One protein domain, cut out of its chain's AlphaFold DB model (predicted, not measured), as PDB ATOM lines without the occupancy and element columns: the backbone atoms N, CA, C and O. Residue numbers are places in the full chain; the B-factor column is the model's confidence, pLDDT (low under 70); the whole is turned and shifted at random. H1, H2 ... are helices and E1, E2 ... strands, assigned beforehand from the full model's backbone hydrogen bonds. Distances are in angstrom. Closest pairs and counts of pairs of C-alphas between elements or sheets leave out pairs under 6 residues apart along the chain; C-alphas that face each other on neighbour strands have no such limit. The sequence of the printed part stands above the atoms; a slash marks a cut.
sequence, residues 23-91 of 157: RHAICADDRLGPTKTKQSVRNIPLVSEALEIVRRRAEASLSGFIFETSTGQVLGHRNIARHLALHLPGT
ATOM      1  N   ARG A  23     -15.786  28.202  15.471       70.69
ATOM      2  CA  ARG A  23     -15.971  29.525  16.092       70.69
ATOM      3  C   ARG A  23     -17.031  30.311  15.323       70.69
ATOM      4  O   ARG A  23     -16.712  31.238  14.584       70.69
ATOM      5  N   HIS A  24     -18.287  29.912  15.492       78.50
ATOM      6  CA  HIS A  24     -19.440  30.548  14.857       78.50
ATOM      7  C   HIS A  24     -20.414  31.088  15.905       78.50
ATOM      8  O   HIS A  24     -20.482  30.587  17.027       78.50
ATOM      9  N   ALA A  25     -21.166  32.118  15.533       79.50
ATOM     10  CA  ALA A  25     -22.304  32.615  16.292       79.50
ATOM     11  C   ALA A  25     -23.604  32.188  15.603       79.50
ATOM     12  O   ALA A  25     -23.641  32.020  14.385       79.50
ATOM     13  N   ILE A  26     -24.673  32.037  16.383       81.69
ATOM     14  CA  ILE A  26     -26.016  31.844  15.836       81.69
ATOM     15  C   ILE A  26     -26.523  33.214  15.378       81.69
ATOM     16  O   ILE A  26     -26.621  34.149  16.174       81.69
ATOM     17  N   CYS A  27     -26.808  33.338  14.089       77.38
ATOM     18  CA  CYS A  27     -27.401  34.523  13.487       77.38
ATOM     19  C   CYS A  27     -28.895  34.629  13.831       77.38
ATOM     20  O   CYS A  27     -29.513  33.692  14.333       77.38
ATOM     21  N   ALA A  28     -29.505  35.781  13.541       74.56
ATOM     22  CA  ALA A  28     -30.935  36.000  13.781       74.56
ATOM     23  C   ALA A  28     -31.846  35.052  12.973       74.56
ATOM     24  O   ALA A  28     -32.998  34.846  13.342       74.56
ATOM     25  N   ASP A  29     -31.328  34.471  11.890       77.12
ATOM     26  CA  ASP A  29     -31.987  33.468  11.051       77.12
ATOM     27  C   ASP A  29     -31.661  32.018  11.466       77.12
ATOM     28  O   ASP A  29     -31.869  31.090  10.687       77.12
ATOM     29  N   ASP A  30     -31.128  31.831  12.679       74.00
ATOM     30  CA  ASP A  30     -30.718  30.552  13.270       74.00
ATOM     31  C   ASP A  30     -29.636  29.784  12.477       74.00
ATOM     32  O   ASP A  30     -29.357  28.615  12.755       74.00
ATOM     33  N   ARG A  31     -28.958  30.443  11.524       81.00
ATOM     34  CA  ARG A  31     -27.780  29.889  10.838       81.00
ATOM     35  C   ARG A  31     -26.501  30.174  11.615       81.00
ATOM     36  O   ARG A  31     -26.402  31.150  12.354       81.00
ATOM     37  N   LEU A  32     -25.483  29.346  11.397       81.06
ATOM     38  CA  LEU A  32     -24.134  29.635  11.874       81.06
ATOM     39  C   LEU A  32     -23.487  30.694  10.978       81.06
ATOM     40  O   LEU A  32     -23.377  30.513   9.768       81.06
ATOM     41  N   GLY A  33     -23.062  31.796  11.586       80.38
ATOM     42  CA  GLY A  33     -22.322  32.868  10.933       80.38
ATOM     43  C   GLY A  33     -21.020  33.192  11.662       80.38
ATOM     44  O   GLY A  33     -20.781  32.709  12.774       80.38
ATOM     45  N   PRO A  34     -20.143  34.002  11.049       80.25
ATOM     46  CA  PRO A  34     -18.901  34.413  11.684       80.25
ATOM     47  C   PRO A  34     -19.184  35.236  12.945       80.25
ATOM     48  O   PRO A  34     -20.173  35.966  13.043       80.25
ATOM     49  N   THR A  35     -18.286  35.151  13.923       79.12
ATOM     50  CA  THR A  35     -18.359  36.015  15.103       79.12
ATOM     51  C   THR A  35     -18.193  37.479  14.705       79.12
ATOM     52  O   THR A  35     -17.270  37.816  13.965       79.12
ATOM     53  N   LYS A  36     -19.033  38.360  15.263       73.19
ATOM     54  CA  LYS A  36     -19.008  39.807  14.983       73.19
ATOM     55  C   LYS A  36     -17.653  40.462  15.287       73.19
ATOM     56  O   LYS A  36     -17.265  41.405  14.610       73.19
ATOM     57  N   THR A  37     -16.933  39.974  16.298       75.69
ATOM     58  CA  THR A  37     -15.619  40.492  16.705       75.69
ATOM     59  C   THR A  37     -14.703  39.353  17.151       75.69
ATOM     60  O   THR A  37     -15.175  38.301  17.585       75.69
ATOM     61  N   LYS A  38     -13.380  39.573  17.112       73.75
ATOM     62  CA  LYS A  38     -12.397  38.621  17.668       73.75
ATOM     63  C   LYS A  38     -12.599  38.392  19.172       73.75
ATOM     64  O   LYS A  38     -12.370  37.287  19.646       73.75
ATOM     65  N   GLN A  39     -13.083  39.405  19.895       69.19
ATOM     66  CA  GLN A  39     -13.379  39.336  21.334       69.19
ATOM     67  C   GLN A  39     -14.537  38.386  21.678       69.19
ATOM     68  O   GLN A  39     -14.631  37.906  22.805       69.19
ATOM     69  N   SER A  40     -15.411  38.060  20.717       77.12
ATOM     70  CA  SER A  40     -16.450  37.048  20.940       77.12
ATOM     71  C   SER A  40     -15.889  35.633  21.087       77.12
ATOM     72  O   SER A  40     -16.592  34.764  21.600       77.12
ATOM     73  N   VAL A  41     -14.646  35.390  20.669       84.88
ATOM     74  CA  VAL A  41     -13.984  34.094  20.816       84.88
ATOM     75  C   VAL A  41     -13.193  34.075  22.116       84.88
ATOM     76  O   VAL A  41     -12.185  34.763  22.246       84.88
ATOM     77  N   ARG A  42     -13.638  33.256  23.071       84.06
ATOM     78  CA  ARG A  42     -13.052  33.185  24.412       84.06
ATOM     79  C   ARG A  42     -13.259  31.818  25.048       84.06
ATOM     80  O   ARG A  42     -14.188  31.096  24.687       84.06
ATOM     81  N   ASN A  43     -12.403  31.499  26.011       86.75
ATOM     82  CA  ASN A  43     -12.505  30.285  26.809       86.75
ATOM     83  C   ASN A  43     -13.237  30.610  28.109       86.75
ATOM     84  O   ASN A  43     -12.842  31.526  28.827       86.75
ATOM     85  N   ILE A  44     -14.300  29.863  28.403       88.50
ATOM     86  CA  ILE A  44     -15.091  30.030  29.622       88.50
ATOM     87  C   ILE A  44     -14.851  28.796  30.497       88.50
ATOM     88  O   ILE A  44     -15.133  27.685  30.039       88.50
ATOM     89  N   PRO A  45     -14.327  28.953  31.726       89.06
ATOM     90  CA  PRO A  45     -14.190  27.836  32.643       89.06
ATOM     91  C   PRO A  45     -15.583  27.349  33.049       89.06
ATOM     92  O   PRO A  45     -16.461  28.143  33.391       89.06
ATOM     93  N   LEU A  46     -15.780  26.035  33.003       89.56
ATOM     94  CA  LEU A  46     -17.003  25.389  33.460       89.56
ATOM     95  C   LEU A  46     -16.742  24.722  34.807       89.56
ATOM     96  O   LEU A  46     -15.703  24.096  35.002       89.56
ATOM     97  N   VAL A  47     -17.710  24.836  35.710       93.12
ATOM     98  CA  VAL A  47     -17.745  24.026  36.932       93.12
ATOM     99  C   VAL A  47     -17.962  22.553  36.574       93.12
ATOM    100  O   VAL A  47     -18.524  22.248  35.517       93.12
ATOM    101  N   SER A  48     -17.509  21.643  37.436       93.00
ATOM    102  CA  SER A  48     -17.511  20.197  37.178       93.00
ATOM    103  C   SER A  48     -18.892  19.664  36.795       93.00
ATOM    104  O   SER A  48     -19.016  18.890  35.849       93.00
ATOM    105  N   GLU A  49     -19.937  20.147  37.464       95.06
ATOM    106  CA  GLU A  49     -21.329  19.773  37.222       95.06
ATOM    107  C   GLU A  49     -21.786  20.202  35.820       95.06
ATOM    108  O   GLU A  49     -22.392  19.431  35.077       95.06
ATOM    109  N   ALA A  50     -21.445  21.430  35.411       92.06
ATOM    110  CA  ALA A  50     -21.762  21.934  34.077       92.06
ATOM    111  C   ALA A  50     -20.981  21.176  32.996       92.06
ATOM    112  O   ALA A  50     -21.523  20.874  31.930       92.06
ATOM    113  N   LEU A  51     -19.720  20.840  33.274       93.44
ATOM    114  CA  LEU A  51     -18.883  20.064  32.370       93.44
ATOM    115  C   LEU A  51     -19.432  18.648  32.163       93.44
ATOM    116  O   LEU A  51     -19.434  18.162  31.032       93.44
ATOM    117  N   GLU A  52     -19.933  17.999  33.215       95.12
ATOM    118  CA  GLU A  52     -20.570  16.682  33.114       95.12
ATOM    119  C   GLU A  52     -21.821  16.730  32.225       95.12
ATOM    120  O   GLU A  52     -21.978  15.902  31.324       95.12
ATOM    121  N   ILE A  53     -22.677  17.742  32.411       94.19
ATOM    122  CA  ILE A  53     -23.871  17.946  31.578       94.19
ATOM    123  C   ILE A  53     -23.482  18.132  30.107       94.19
ATOM    124  O   ILE A  53     -24.095  17.530  29.223       94.19
ATOM    125  N   VAL A  54     -22.463  18.953  29.837       92.62
ATOM    126  CA  VAL A  54     -21.969  19.197  28.476       92.62
ATOM    127  C   VAL A  54     -21.423  17.916  27.850       92.62
ATOM    128  O   VAL A  54     -21.765  17.623  26.707       92.62
ATOM    129  N   ARG A  55     -20.629  17.128  28.588       92.81
ATOM    130  CA  ARG A  55     -20.086  15.845  28.108       92.81
ATOM    131  C   ARG A  55     -21.192  14.861  27.756       92.81
ATOM    132  O   ARG A  55     -21.234  14.381  26.629       92.81
ATOM    133  N   ARG A  56     -22.140  14.648  28.672       93.06
ATOM    134  CA  ARG A  56     -23.281  13.748  28.460       93.06
ATOM    135  C   ARG A  56     -24.090  14.135  27.222       93.06
ATOM    136  O   ARG A  56     -24.525  13.277  26.462       93.06
ATOM    137  N   ARG A  57     -24.298  15.437  27.004       91.38
ATOM    138  CA  ARG A  57     -24.995  15.934  25.810       91.38
ATOM    139  C   ARG A  57     -24.178  15.785  24.534       91.38
ATOM    140  O   ARG A  57     -24.757  15.477  23.501       91.38
ATOM    141  N   ALA A  58     -22.864  15.988  24.598       89.94
ATOM    142  CA  ALA A  58     -21.984  15.790  23.454       89.94
ATOM    143  C   ALA A  58     -21.974  14.321  22.993       89.94
ATOM    144  O   ALA A  58     -22.028  14.068  21.796       89.94
ATOM    145  N   GLU A  59     -21.972  13.367  23.927       91.31
ATOM    146  CA  GLU A  59     -22.047  11.928  23.628       91.31
ATOM    147  C   GLU A  59     -23.385  11.519  22.996       91.31
ATOM    148  O   GLU A  59     -23.420  10.657  22.123       91.31
ATOM    149  N   ALA A  60     -24.485  12.153  23.410       89.00
ATOM    150  CA  ALA A  60     -25.823  11.898  22.877       89.00
ATOM    151  C   ALA A  60     -26.144  12.673  21.582       89.00
ATOM    152  O   ALA A  60     -27.267  12.589  21.086       89.00
ATOM    153  N   SER A  61     -25.197  13.459  21.061       89.00
ATOM    154  CA  SER A  61     -25.420  14.346  19.919       89.00
ATOM    155  C   SER A  61     -25.590  13.571  18.611       89.00
ATOM    156  O   SER A  61     -24.767  12.728  18.258       89.00
ATOM    157  N   LEU A  62     -26.629  13.908  17.851       83.50
ATOM    158  CA  LEU A  62     -26.907  13.365  16.522       83.50
ATOM    159  C   LEU A  62     -26.090  14.065  15.429       83.50
ATOM    160  O   LEU A  62     -25.765  13.449  14.416       83.50
ATOM    161  N   SER A  63     -25.795  15.355  15.605       84.25
ATOM    162  CA  SER A  63     -25.181  16.203  14.569       84.25
ATOM    163  C   SER A  63     -23.811  16.783  14.941       84.25
ATOM    164  O   SER A  63     -23.173  17.435  14.114       84.25
ATOM    165  N   GLY A  64     -23.355  16.553  16.175       83.31
ATOM    166  CA  GLY A  64     -22.129  17.121  16.741       83.31
ATOM    167  C   GLY A  64     -22.335  18.428  17.517       83.31
ATOM    168  O   GLY A  64     -21.383  18.937  18.111       83.31
ATOM    169  N   PHE A  65     -23.554  18.981  17.566       86.94
ATOM    170  CA  PHE A  65     -23.885  20.111  18.440       86.94
ATOM    171  C   PHE A  65     -24.274  19.645  19.851       86.94
ATOM    172  O   PHE A  65     -25.056  18.713  20.021       86.94
ATOM    173  N   ILE A  66     -23.792  20.354  20.881       89.56
ATOM    174  CA  ILE A  66     -24.150  20.087  22.293       89.56
ATOM    175  C   ILE A  66     -25.633  20.399  22.562       89.56
ATOM    176  O   ILE A  66     -26.285  19.752  23.382       89.56
ATOM    177  N   PHE A  67     -26.165  21.425  21.894       88.94
ATOM    178  CA  PHE A  67     -27.556  21.853  22.003       88.94
ATOM    179  C   PHE A  67     -28.194  21.835  20.616       88.94
ATOM    180  O   PHE A  67     -27.970  22.738  19.808       88.94
ATOM    181  N   GLU A  68     -28.999  20.812  20.360       89.12
ATOM    182  CA  GLU A  68     -29.669  20.592  19.081       89.12
ATOM    183  C   GLU A  68     -31.169  20.330  19.255       89.12
ATOM    184  O   GLU A  68     -31.660  20.031  20.346       89.12
ATOM    185  N   THR A  69     -31.917  20.485  18.167       86.12
ATOM    186  CA  THR A  69     -33.310  20.047  18.067       86.12
ATOM    187  C   THR A  69     -33.383  18.523  17.941       86.12
ATOM    188  O   THR A  69     -32.407  17.868  17.588       86.12
ATOM    189  N   SER A  70     -34.578  17.947  18.105       85.25
ATOM    190  CA  SER A  70     -34.823  16.515  17.847       85.25
ATOM    191  C   SER A  70     -34.528  16.077  16.404       85.25
ATOM    192  O   SER A  70     -34.497  14.887  16.114       85.25
ATOM    193  N   THR A  71     -34.339  17.031  15.491       85.44
ATOM    194  CA  THR A  71     -33.972  16.815  14.087       85.44
ATOM    195  C   THR A  71     -32.477  17.040  13.814       85.44
ATOM    196  O   THR A  71     -32.082  17.074  12.650       85.44
ATOM    197  N   GLY A  72     -31.652  17.235  14.851       84.19
ATOM    198  CA  GLY A  72     -30.205  17.450  14.726       84.19
ATOM    199  C   GLY A  72     -29.822  18.817  14.144       84.19
ATOM    200  O   GLY A  72     -28.794  18.942  13.487       84.19
ATOM    201  N   GLN A  73     -30.671  19.836  14.299       85.25
ATOM    202  CA  GLN A  73     -30.368  21.213  13.886       85.25
ATOM    203  C   GLN A  73     -29.939  22.053  15.088       85.25
ATOM    204  O   GLN A  73     -30.295  21.747  16.224       85.25
ATOM    205  N   VAL A  74     -29.219  23.151  14.843       85.62
ATOM    206  CA  VAL A  74     -28.826  24.095  15.899       85.62
ATOM    207  C   VAL A  74     -30.064  24.625  16.631       85.62
ATOM    208  O   VAL A  74     -31.091  24.944  16.027       85.62
ATOM    209  N   LEU A  75     -29.971  24.736  17.957       86.50
ATOM    210  CA  LEU A  75     -31.056  25.271  18.765       86.50
ATOM    211  C   LEU A  75     -31.153  26.801  18.627       86.50
ATOM    212  O   LEU A  75     -30.401  27.547  19.250       86.50
ATOM    213  N   GLY A  76     -32.115  27.261  17.828       85.88
ATOM    214  CA  GLY A  76     -32.377  28.686  17.619       85.88
ATOM    215  C   GLY A  76     -32.846  29.463  18.856       85.88
ATOM    216  O   GLY A  76     -33.382  28.895  19.817       85.88
ATOM    217  N   HIS A  77     -32.729  30.794  18.808       85.19
ATOM    218  CA  HIS A  77     -33.015  31.688  19.945       85.19
ATOM    219  C   HIS A  77     -34.439  31.523  20.497       85.19
ATOM    220  O   HIS A  77     -34.651  31.478  21.712       85.19
ATOM    221  N   ARG A  78     -35.426  31.371  19.605       85.94
ATOM    222  CA  ARG A  78     -36.836  31.182  19.981       85.94
ATOM    223  C   ARG A  78     -37.065  29.861  20.716       85.94
ATOM    224  O   ARG A  78     -37.895  29.789  21.622       85.94
ATOM    225  N   ASN A  79     -36.330  28.814  20.341       88.38
ATOM    226  CA  ASN A  79     -36.419  27.513  20.997       88.38
ATOM    227  C   ASN A  79     -35.824  27.573  22.401       88.38
ATOM    228  O   ASN A  79     -36.452  27.077  23.332       88.38
ATOM    229  N   ILE A  80     -34.682  28.247  22.565       89.00
ATOM    230  CA  ILE A  80     -34.067  28.474  23.878       89.00
ATOM    231  C   ILE A  80     -35.029  29.237  24.792       89.00
ATOM    232  O   ILE A  80     -35.298  28.787  25.903       89.00
ATOM    233  N   ALA A  81     -35.594  30.355  24.322       88.25
ATOM    234  CA  ALA A  81     -36.526  31.160  25.111       88.25
ATOM    235  C   ALA A  81     -37.763  30.356  25.547       88.25
ATOM    236  O   ALA A  81     -38.166  30.409  26.706       88.25
ATOM    237  N   ARG A  82     -38.328  29.551  24.640       89.44
ATOM    238  CA  ARG A  82     -39.451  28.658  24.947       89.44
ATOM    239  C   ARG A  82     -39.077  27.586  25.972       89.44
ATOM    240  O   ARG A  82     -39.840  27.362  26.903       89.44
ATOM    241  N   HIS A  83     -37.914  26.949  25.831       88.75
ATOM    242  CA  HIS A  83     -37.440  25.963  26.807       88.75
ATOM    243  C   HIS A  83     -37.206  26.577  28.188       88.75
ATOM    244  O   HIS A  83     -37.554  25.951  29.189       88.75
ATOM    245  N   LEU A  84     -36.657  27.794  28.245       90.81
ATOM    246  CA  LEU A  84     -36.493  28.529  29.496       90.81
ATOM    247  C   LEU A  84     -37.841  28.843  30.132       90.81
ATOM    248  O   LEU A  84     -38.016  28.530  31.298       90.81
ATOM    249  N   ALA A  85     -38.812  29.355  29.376       90.25
ATOM    250  CA  ALA A  85     -40.127  29.706  29.913       90.25
ATOM    251  C   ALA A  85     -40.866  28.523  30.570       90.25
ATOM    252  O   ALA A  85     -41.656  28.739  31.483       90.25
ATOM    253  N   LEU A  86     -40.593  27.284  30.138       92.12
ATOM    254  CA  LEU A  86     -41.174  26.073  30.733       92.12
ATOM    255  C   LEU A  86     -40.615  25.738  32.125       92.12
ATOM    256  O   LEU A  86     -41.312  25.119  32.918       92.12
ATOM    257  N   HIS A  87     -39.369  26.119  32.413       90.06
ATOM    258  CA  HIS A  87     -38.677  25.757  33.660       90.06
ATOM    259  C   HIS A  87     -38.427  26.969  34.570       90.06
ATOM    260  O   HIS A  87     -38.281  26.826  35.778       90.06
ATOM    261  N   LEU A  88     -38.359  28.160  33.975       91.75
ATOM    262  CA  LEU A  88     -38.054  29.455  34.575       91.75
ATOM    263  C   LEU A  88     -38.939  30.525  33.903       91.75
ATOM    264  O   LEU A  88     -38.470  31.286  33.045       91.75
ATOM    265  N   PRO A  89     -40.243  30.573  34.233       90.25
ATOM    266  CA  PRO A  89     -41.168  31.535  33.640       90.25
ATOM    267  C   PRO A  89     -40.700  32.978  33.885       90.25
ATOM    268  O   PRO A  89     -40.130  33.300  34.924       90.25
ATOM    269  N   GLY A  90     -40.899  33.849  32.892       88.44
ATOM    270  CA  GLY A  90     -40.457  35.249  32.946       88.44
ATOM    271  C   GLY A  90     -38.946  35.466  32.773       88.44
ATOM    272  O   GLY A  90     -38.495  36.607  32.806       88.44
ATOM    273  N   THR A  91     -38.156  34.407  32.552       89.19
ATOM    274  CA  THR A  91     -36.697  34.517  32.402       89.19
ATOM    275  C   THR A  91     -36.270  34.419  30.940       89.19
ATOM    276  O   THR A  91     -36.519  33.424  30.261       89.19
TER     277      THR A  91
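What this domain is: This is residues 23 to 91 of the 157 residues of the protein "Tyrosine-type recombinase/integrase" of Oscillospiraceae bacterium HV4-5-C5C (UniProt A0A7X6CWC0). A small two-stranded hairpin, E1 with E2, and two helices, H1 and H2, stand at the three corners of a loose triangle. Residues 35 to 47 sweep along the outside from the hairpin to H1, and residues 60 to 76 come nearer the middle on their way from H1 to H2. The printed part has 69 residues with two named strands and two named helices in the order E1, E2, H1, H2; the sheet's order is E1 - E2, antiparallel. The class is mixed, helices and strands, with 29 residues in named elements, under half of those printed. The whole is only just loose, close to compact, with a radius of gyration of the C-alphas of 13.6 A, and its rounded outline spans 32 by 28 by 27 A.

Where its parts are: Find C-alpha 24 at (-19.440, 30.548, 14.857); here E1 begins, residues 24 to 26, 6.8 A from first to last C-alpha. Five residues later comes E2, residues 32 to 34, 7.1 A long. Next look for C-alpha 48 at (-17.511, 20.197, 37.178), from which H1, residues 48 to 59, runs 16.5 A. H2, residues 77 to 87, runs 16.0 A and ends at C-alpha 87 at (-38.677, 25.757, 33.660).

How they stand to each other: Begin with E1 and E2, a hairpin of antiparallel neighbours with 126 degrees between their N-to-C directions. C-alphas 25 and 33 face each other at 5.4 A. On the backbone, N 25 and O 33 are 2.8 A apart and N 33 and O 25 are 2.9 A apart, both within hydrogen-bond range. Go on to H1, and you will find it apart from E1. H2 is apart from E2, and apart from E1 only just, the closest C-alphas being 8.1 A apart. H1 and H2 are apart too. In H1 every O i to N i+4 pair is within hydrogen-bond range; in H2, 6 of 7 are.

The domain as a whole: The two C-alphas farthest apart, those of Lys 38 and Leu 86, are 34.0 A apart. The printed part has no cut. The link from E1 to E2 is tight; those from E2 to H1, 13 residues, and from H1 to H2, 17 residues, are long. Look along residues 47 to 52, of which 48 to 52 belong to H1, and residues 83 to 88, of which 83 to 87 belong to H2: both stretches stand free. In the B-factor column the mean pLDDT of the printed part is 85.8, and the model's confidence is under 70 at residue 39.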